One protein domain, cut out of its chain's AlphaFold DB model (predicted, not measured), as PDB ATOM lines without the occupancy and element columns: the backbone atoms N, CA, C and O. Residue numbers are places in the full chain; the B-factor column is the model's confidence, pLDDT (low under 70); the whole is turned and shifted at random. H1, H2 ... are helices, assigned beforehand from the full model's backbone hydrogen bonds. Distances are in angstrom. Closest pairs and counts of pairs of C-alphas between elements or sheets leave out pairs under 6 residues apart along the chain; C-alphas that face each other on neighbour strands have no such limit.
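Overview. This is residues 82 to 138 of the 764 residues of an uncharacterized protein of Dendrothele bispora (strain CBS 962.96) (UniProt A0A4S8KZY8). Three helices lie side by side, their lines nearly parallel, as a small three-cornered bundle, in which H1 and H2 make a helical hairpin and H3 packs on H1, running the same way as H1. H3 is shifted lengthwise, with its last turns reaching beyond the ends of H1 and H2, and the bundle is only partly formed, as H2 and H3 come close without clearly touching. The printed part has 57 residues with three named helices, in the order H1, H2, H3, and no named strand; the class is all helix. The whole is compact, with a radius of gyration of the C-alphas of 11.3 A, and its outline is elongated, with spans of 36 by 21 by 19 A.

Along the chain. H1 comes first, residues 82 to 97, and measures 22.3 A from first to last C-alpha. It begins with C-alpha 82 at (-15.965, 14.693, -11.210) and ends with C-alpha 97 at (-31.049, 26.735, -22.444). A tight link of 4 residues leads to H2, residues 102 to 111, which measures 14.3 A. A short link of 8 residues then leads to H3, residues 120 to 138, the longest helix with 19 residues and 26.9 A. Its last C-alpha, that of Arg 138, is at (-49.642, 22.882, -25.146).

Arrangement. H1 touches H2 with residues 88 to 95 alone, and their closest C-alphas, those of Leu 91 and Phe 105, are 6.4 A apart. The two form a hairpin, running opposite ways at a shallow tilt of 13 degrees. H3 touches H1 with residues 122 to 129 alone; the closest C-alphas are those of Val 92 and Val 126, 6.1 A apart. H1 and H3 run the same way at a shallow tilt of 11 degrees. H2 and H3 are close but not clearly touching, with their closest C-alphas, those of Val 102 and Val 126, 7.7 A apart. They run opposite ways at a shallow tilt of 7 degrees. In H1, H2 and H3 every O i to N i+4 pair is within hydrogen-bond range.

Size, cuts and confidence. The two C-alphas farthest apart are those of Ser 82 and Arg 138, the first and last printed residues, at 37.4 A. The printed part has no cut, and neither of its two links is long. The mean pLDDT of the printed part is 71.0, and 23 residues are under 70, among them residues 112 to 120 and residues 134 to 138. By helix, the mean pLDDT is 79 in H1, 73 in H2 and 66 in H3.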
ATOM      1  N   SER A  82     -15.396  13.369 -11.502       66.50
ATOM      2  CA  SER A  82     -15.965  14.693 -11.210       66.50
ATOM      3  C   SER A  82     -16.005  15.592 -12.449       66.50
ATOM      4  O   SER A  82     -16.985  16.310 -12.656       66.50
ATOM      5  N   GLU A  83     -14.988  15.533 -13.308       69.56
ATOM      6  CA  GLU A  83     -14.980  16.247 -14.587       69.56
ATOM      7  C   GLU A  83     -15.988  15.670 -15.576       69.56
ATOM      8  O   GLU A  83     -16.714  16.447 -16.198       69.56
ATOM      9  N   LEU A  84     -16.114  14.340 -15.654       73.25
ATOM     10  CA  LEU A  84     -17.160  13.695 -16.450       73.25
ATOM     11  C   LEU A  84     -18.556  14.127 -15.971       73.25
ATOM     12  O   LEU A  84     -19.369  14.573 -16.776       73.25
ATOM     13  N   THR A  85     -18.810  14.102 -14.660       77.94
ATOM     14  CA  THR A  85     -20.072  14.563 -14.047       77.94
ATOM     15  C   THR A  85     -20.378  16.021 -14.416       77.94
ATOM     16  O   THR A  85     -21.484  16.341 -14.855       77.94
ATOM     17  N   ARG A  86     -19.383  16.913 -14.310       79.19
ATOM     18  CA  ARG A  86     -19.520  18.335 -14.666       79.19
ATOM     19  C   ARG A  86     -19.775  18.541 -16.163       79.19
ATOM     20  O   ARG A  86     -20.570  19.405 -16.532       79.19
ATOM     21  N   LEU A  87     -19.122  17.756 -17.020       79.75
ATOM     22  CA  LEU A  87     -19.293  17.793 -18.474       79.75
ATOM     23  C   LEU A  87     -20.695  17.308 -18.873       79.75
ATOM     24  O   LEU A  87     -21.376  17.991 -19.638       79.75
ATOM     25  N   LEU A  88     -21.161  16.188 -18.314       79.88
ATOM     26  CA  LEU A  88     -22.496  15.648 -18.584       79.88
ATOM     27  C   LEU A  88     -23.606  16.590 -18.110       79.88
ATOM     28  O   LEU A  88     -24.532  16.864 -18.877       79.88
ATOM     29  N   GLN A  89     -23.491  17.163 -16.907       84.56
ATOM     30  CA  GLN A  89     -24.466  18.147 -16.433       84.56
ATOM     31  C   GLN A  89     -24.458  19.417 -17.301       84.56
ATOM     32  O   GLN A  89     -25.522  19.895 -17.685       84.56
ATOM     33  N   SER A  90     -23.282  19.900 -17.727       85.62
ATOM     34  CA  SER A  90     -23.179  21.026 -18.670       85.62
ATOM     35  C   SER A  90     -23.866  20.740 -20.014       85.62
ATOM     36  O   SER A  90     -24.504  21.631 -20.575       85.62
ATOM     37  N   LEU A  91     -23.809  19.503 -20.523       81.31
ATOM     38  CA  LEU A  91     -24.554  19.110 -21.723       81.31
ATOM     39  C   LEU A  91     -26.077  19.130 -21.489       81.31
ATOM     40  O   LEU A  91     -26.806  19.623 -22.351       81.31
ATOM     41  N   VAL A  92     -26.569  18.662 -20.332       82.06
ATOM     42  CA  VAL A  92     -28.001  18.743 -19.964       82.06
ATOM     43  C   VAL A  92     -28.465  20.197 -19.842       82.06
ATOM     44  O   VAL A  92     -29.531  20.552 -20.350       82.06
ATOM     45  N   ASP A  93     -27.663  21.055 -19.216       82.12
ATOM     46  CA  ASP A  93     -28.007  22.459 -18.999       82.12
ATOM     47  C   ASP A  93     -28.014  23.249 -20.318       82.12
ATOM     48  O   ASP A  93     -28.933  24.031 -20.553       82.12
ATOM     49  N   ARG A  94     -27.096  22.960 -21.252       78.38
ATOM     50  CA  ARG A  94     -27.113  23.537 -22.612       78.38
ATOM     51  C   ARG A  94     -28.293  23.053 -23.457       78.38
ATOM     52  O   ARG A  94     -28.829  23.813 -24.267       78.38
ATOM     53  N   VAL A  95     -28.767  21.820 -23.250       77.69
ATOM     54  CA  VAL A  95     -30.067  21.401 -23.805       77.69
ATOM     55  C   VAL A  95     -31.191  22.210 -23.161       77.69
ATOM     56  O   VAL A  95     -32.081  22.660 -23.885       77.69
ATOM     57  N   ARG A  96     -31.150  22.469 -21.842       82.88
ATOM     58  CA  ARG A  96     -32.149  23.264 -21.098       82.88
ATOM     59  C   ARG A  96     -32.216  24.733 -21.540       82.88
ATOM     60  O   ARG A  96     -33.330  25.248 -21.649       82.88
ATOM     61  N   THR A  97     -31.095  25.364 -21.890       79.38
ATOM     62  CA  THR A  97     -31.049  26.735 -22.444       79.38
ATOM     63  C   THR A  97     -31.349  26.818 -23.948       79.38
ATOM     64  O   THR A  97     -31.549  27.914 -24.460       79.38
ATOM     65  N   ARG A  98     -31.492  25.672 -24.641       77.12
ATOM     66  CA  ARG A  98     -31.690  25.532 -26.107       77.12
ATOM     67  C   ARG A  98     -30.450  25.842 -26.963       77.12
ATOM     68  O   ARG A  98     -30.573  25.978 -28.175       77.12
ATOM     69  N   GLU A  99     -29.265  25.881 -26.364       75.12
ATOM     70  CA  GLU A  99     -27.984  26.026 -27.076       75.12
ATOM     71  C   GLU A  99     -27.496  24.723 -27.728       75.12
ATOM     72  O   GLU A  99     -26.609  24.745 -28.580       75.12
ATOM     73  N   LEU A 100     -28.040  23.576 -27.308       76.06
ATOM     74  CA  LEU A 100     -27.683  22.252 -27.814       76.06
ATOM     75  C   LEU A 100     -28.949  21.471 -28.189       76.06
ATOM     76  O   LEU A 100     -29.909  21.431 -27.417       76.06
ATOM     77  N   SER A 101     -28.958  20.830 -29.362       71.88
ATOM     78  CA  SER A 101     -30.079  19.973 -29.772       71.88
ATOM     79  C   SER A 101     -30.030  18.618 -29.059       71.88
ATOM     80  O   SER A 101     -28.968  18.140 -28.659       71.88
ATOM     81  N   VAL A 102     -31.178  17.950 -28.933       70.50
ATOM     82  CA  VAL A 102     -31.265  16.621 -28.297       70.50
ATOM     83  C   VAL A 102     -30.442  15.567 -29.060       70.50
ATOM     84  O   VAL A 102     -29.820  14.697 -28.450       70.50
ATOM     85  N   ARG A 103     -30.361  15.663 -30.393       67.44
ATOM     86  CA  ARG A 103     -29.518  14.784 -31.223       67.44
ATOM     87  C   ARG A 103     -28.027  15.016 -30.983       67.44
ATOM     88  O   ARG A 103     -27.279  14.050 -30.835       67.44
ATOM     89  N   GLU A 104     -27.627  16.281 -30.898       72.12
ATOM     90  CA  GLU A 104     -26.259  16.704 -30.591       72.12
ATOM     91  C   GLU A 104     -25.850  16.265 -29.173       72.12
ATOM     92  O   GLU A 104     -24.747  15.758 -28.971       72.12
ATOM     93  N   PHE A 105     -26.773  16.343 -28.205       80.44
ATOM     94  CA  PHE A 105     -26.604  15.794 -26.858       80.44
ATOM     95  C   PHE A 105     -26.297  14.291 -26.883       80.44
ATOM     96  O   PHE A 105     -25.277  13.879 -26.341       80.44
ATOM     97  N   TYR A 106     -27.099  13.462 -27.565       72.00
ATOM     98  CA  TYR A 106     -26.817  12.020 -27.658       72.00
ATOM     99  C   TYR A 106     -25.538  11.694 -28.445       72.00
ATOM    100  O   TYR A 106     -24.929  10.647 -28.219       72.00
ATOM    101  N   ALA A 107     -25.128  12.532 -29.401       70.44
ATOM    102  CA  ALA A 107     -23.841  12.380 -30.079       70.44
ATOM    103  C   ALA A 107     -22.677  12.633 -29.106       70.44
ATOM    104  O   ALA A 107     -21.812  11.772 -28.955       70.44
ATOM    105  N   ARG A 108     -22.708  13.753 -28.372       75.38
ATOM    106  CA  ARG A 108     -21.663  14.137 -27.408       75.38
ATOM    107  C   ARG A 108     -21.628  13.240 -26.166       75.38
ATOM    108  O   ARG A 108     -20.540  12.913 -25.711       75.38
ATOM    109  N   LEU A 109     -22.777  12.751 -25.694       75.31
ATOM    110  CA  LEU A 109     -22.881  11.745 -24.625       75.31
ATOM    111  C   LEU A 109     -22.198  10.422 -25.010       75.31
ATOM    112  O   LEU A 109     -21.523   9.803 -24.199       75.31
ATOM    113  N   ARG A 110     -22.331   9.981 -26.269       71.12
ATOM    114  CA  ARG A 110     -21.610   8.791 -26.757       71.12
ATOM    115  C   ARG A 110     -20.116   9.051 -26.947       71.12
ATOM    116  O   ARG A 110     -19.323   8.143 -26.733       71.12
ATOM    117  N   ALA A 111     -19.736  10.273 -27.316       71.56
ATOM    118  CA  ALA A 111     -18.336  10.671 -27.446       71.56
ATOM    119  C   ALA A 111     -17.625  10.880 -26.093       71.56
ATOM    120  O   ALA A 111     -16.403  10.797 -26.049       71.56
ATOM    121  N   SER A 112     -18.350  11.114 -24.990       68.50
ATOM    122  CA  SER A 112     -17.755  11.337 -23.660       68.50
ATOM    123  C   SER A 112     -17.310  10.063 -22.932       68.50
ATOM    124  O   SER A 112     -16.799  10.159 -21.822       68.50
ATOM    125  N   GLY A 113     -17.531   8.876 -23.509       62.38
ATOM    126  CA  GLY A 113     -17.064   7.599 -22.952       62.38
ATOM    127  C   GLY A 113     -17.779   7.110 -21.685       62.38
ATOM    128  O   GLY A 113     -17.336   6.128 -21.096       62.38
ATOM    129  N   CYS A 114     -18.875   7.750 -21.258       67.00
ATOM    130  CA  CYS A 114     -19.624   7.332 -20.069       67.00
ATOM    131  C   CYS A 114     -20.305   5.969 -20.267       67.00
ATOM    132  O   CYS A 114     -20.786   5.657 -21.363       67.00
ATOM    133  N   SER A 115     -20.424   5.178 -19.199       62.75
ATOM    134  CA  SER A 115     -21.155   3.912 -19.267       62.75
ATOM    135  C   SER A 115     -22.669   4.131 -19.478       62.75
ATOM    136  O   SER A 115     -23.208   5.197 -19.151       62.75
ATOM    137  N   PRO A 116     -23.407   3.121 -19.987       61.28
ATOM    138  CA  PRO A 116     -24.862   3.208 -20.154       61.28
ATOM    139  C   PRO A 116     -25.637   3.427 -18.845       61.28
ATOM    140  O   PRO A 116     -26.788   3.863 -18.884       61.28
ATOM    141  N   GLU A 117     -25.028   3.099 -17.706       60.62
ATOM    142  CA  GLU A 117     -25.617   3.230 -16.374       60.62
ATOM    143  C   GLU A 117     -25.432   4.657 -15.842       60.62
ATOM    144  O   GLU A 117     -26.411   5.289 -15.453       60.62
ATOM    145  N   GLU A 118     -24.222   5.215 -15.945       68.00
ATOM    146  CA  GLU A 118     -23.919   6.606 -15.563       68.00
ATOM    147  C   GLU A 118     -24.649   7.630 -16.446       68.00
ATOM    148  O   GLU A 118     -25.104   8.667 -15.966       68.00
ATOM    149  N   GLY A 119     -24.797   7.343 -17.745       62.72
ATOM    150  CA  GLY A 119     -25.489   8.227 -18.685       62.72
ATOM    151  C   GLY A 119     -27.016   8.267 -18.519       62.72
ATOM    152  O   GLY A 119     -27.650   9.215 -18.991       62.72
ATOM    153  N   ARG A 120     -27.626   7.266 -17.861       64.69
ATOM    154  CA  ARG A 120     -29.091   7.104 -17.787       64.69
ATOM    155  C   ARG A 120     -29.779   8.293 -17.115       64.69
ATOM    156  O   ARG A 120     -30.732   8.829 -17.675       64.69
ATOM    157  N   ASP A 121     -29.277   8.742 -15.970       70.56
ATOM    158  CA  ASP A 121     -29.913   9.819 -15.202       70.56
ATOM    159  C   ASP A 121     -29.923  11.153 -15.971       70.56
ATOM    160  O   ASP A 121     -30.901  11.903 -15.918       70.56
ATOM    161  N   TYR A 122     -28.875  11.439 -16.751       75.81
ATOM    162  CA  TYR A 122     -28.797  12.633 -17.604       75.81
ATOM    163  C   TYR A 122     -29.743  12.544 -18.812       75.81
ATOM    164  O   TYR A 122     -30.370  13.539 -19.186       75.81
ATOM    165  N   VAL A 123     -29.920  11.347 -19.384       70.94
ATOM    166  CA  VAL A 123     -30.923  11.077 -20.428       70.94
ATOM    167  C   VAL A 123     -32.348  11.267 -19.896       70.94
ATOM    168  O   VAL A 123     -33.175  11.895 -20.565       70.94
ATOM    169  N   ASP A 124     -32.637  10.817 -18.674       68.38
ATOM    170  CA  ASP A 124     -33.941  11.008 -18.024       68.38
ATOM    171  C   ASP A 124     -34.192  12.471 -17.611       68.38
ATOM    172  O   ASP A 124     -35.343  12.924 -17.573       68.38
ATOM    173  N   GLN A 125     -33.140  13.246 -17.326       71.75
ATOM    174  CA  GLN A 125     -33.239  14.699 -17.144       71.75
ATOM    175  C   GLN A 125     -33.585  15.417 -18.458       71.75
ATOM    176  O   GLN A 125     -34.532  16.205 -18.484       71.75
ATOM    177  N   VAL A 126     -32.883  15.123 -19.561       71.69
ATOM    178  CA  VAL A 126     -33.194  15.695 -20.888       71.69
ATOM    179  C   VAL A 126     -34.599  15.306 -21.347       71.69
ATOM    180  O   VAL A 126     -35.349  16.157 -21.823       71.69
ATOM    181  N   SER A 127     -35.003  14.057 -21.122       67.88
ATOM    182  CA  SER A 127     -36.351  13.574 -21.440       67.88
ATOM    183  C   SER A 127     -37.439  14.356 -20.695       67.88
ATOM    184  O   SER A 127     -38.448  14.730 -21.294       67.88
ATOM    185  N   ARG A 128     -37.220  14.683 -19.412       69.62
ATOM    186  CA  ARG A 128     -38.129  15.546 -18.635       69.62
ATOM    187  C   ARG A 128     -38.179  16.980 -19.166       69.62
ATOM    188  O   ARG A 128     -39.277  17.500 -19.328       69.62
ATOM    189  N   ILE A 129     -37.038  17.578 -19.518       73.25
ATOM    190  CA  ILE A 129     -36.972  18.930 -20.110       73.25
ATOM    191  C   ILE A 129     -37.772  19.002 -21.425       73.25
ATOM    192  O   ILE A 129     -38.492  19.972 -21.662       73.25
ATOM    193  N   VAL A 130     -37.685  17.975 -22.279       69.25
ATOM    194  CA  VAL A 130     -38.459  17.904 -23.534       69.25
ATOM    195  C   VAL A 130     -39.961  17.766 -23.253       69.25
ATOM    196  O   VAL A 130     -40.761  18.495 -23.838       69.25
ATOM    197  N   LEU A 131     -40.360  16.890 -22.325       61.00
ATOM    198  CA  LEU A 131     -41.767  16.716 -21.934       61.00
ATOM    199  C   LEU A 131     -42.375  17.993 -21.333       61.00
ATOM    200  O   LEU A 131     -43.509  18.348 -21.656       61.00
ATOM    201  N   GLU A 132     -41.620  18.709 -20.502       67.94
ATOM    202  CA  GLU A 132     -42.044  19.966 -19.884       67.94
ATOM    203  C   GLU A 132     -42.227  21.076 -20.930       67.94
ATOM    204  O   GLU A 132     -43.260  21.739 -20.941       67.94
ATOM    205  N   ARG A 133     -41.321  21.190 -21.913       71.44
ATOM    206  CA  ARG A 133     -41.489  22.094 -23.071       71.44
ATOM    207  C   ARG A 133     -42.713  21.766 -23.918       71.44
ATOM    208  O   ARG A 133     -43.401  22.677 -24.377       71.44
ATOM    209  N   VAL A 134     -42.993  20.482 -24.148       58.22
ATOM    210  CA  VAL A 134     -44.198  20.047 -24.873       58.22
ATOM    211  C   VAL A 134     -45.460  20.418 -24.086       58.22
ATOM    212  O   VAL A 134     -46.435  20.872 -24.686       58.22
ATOM    213  N   LYS A 135     -45.432  20.307 -22.750       58.62
ATOM    214  CA  LYS A 135     -46.520  20.740 -21.861       58.62
ATOM    215  C   LYS A 135     -46.707  22.261 -21.883       58.62
ATOM    216  O   LYS A 135     -47.814  22.708 -22.162       58.62
ATOM    217  N   GLU A 136     -45.641  23.046 -21.721       58.03
ATOM    218  CA  GLU A 136     -45.691  24.512 -21.827       58.03
ATOM    219  C   GLU A 136     -46.213  24.981 -23.192       58.03
ATOM    220  O   GLU A 136     -47.020  25.901 -23.261       58.03
ATOM    221  N   MET A 137     -45.784  24.365 -24.300       51.38
ATOM    222  CA  MET A 137     -46.296  24.718 -25.631       51.38
ATOM    223  C   MET A 137     -47.763  24.331 -25.824       51.38
ATOM    224  O   MET A 137     -48.471  25.009 -26.570       51.38
ATOM    225  N   ARG A 138     -48.228  23.267 -25.162       46.97
ATOM    226  CA  ARG A 138     -49.642  22.882 -25.146       46.97
ATOM    227  C   ARG A 138     -50.467  23.887 -24.345       46.97
ATOM    228  O   ARG A 138     -51.506  24.307 -24.828       46.97
TER     229      ARG A 138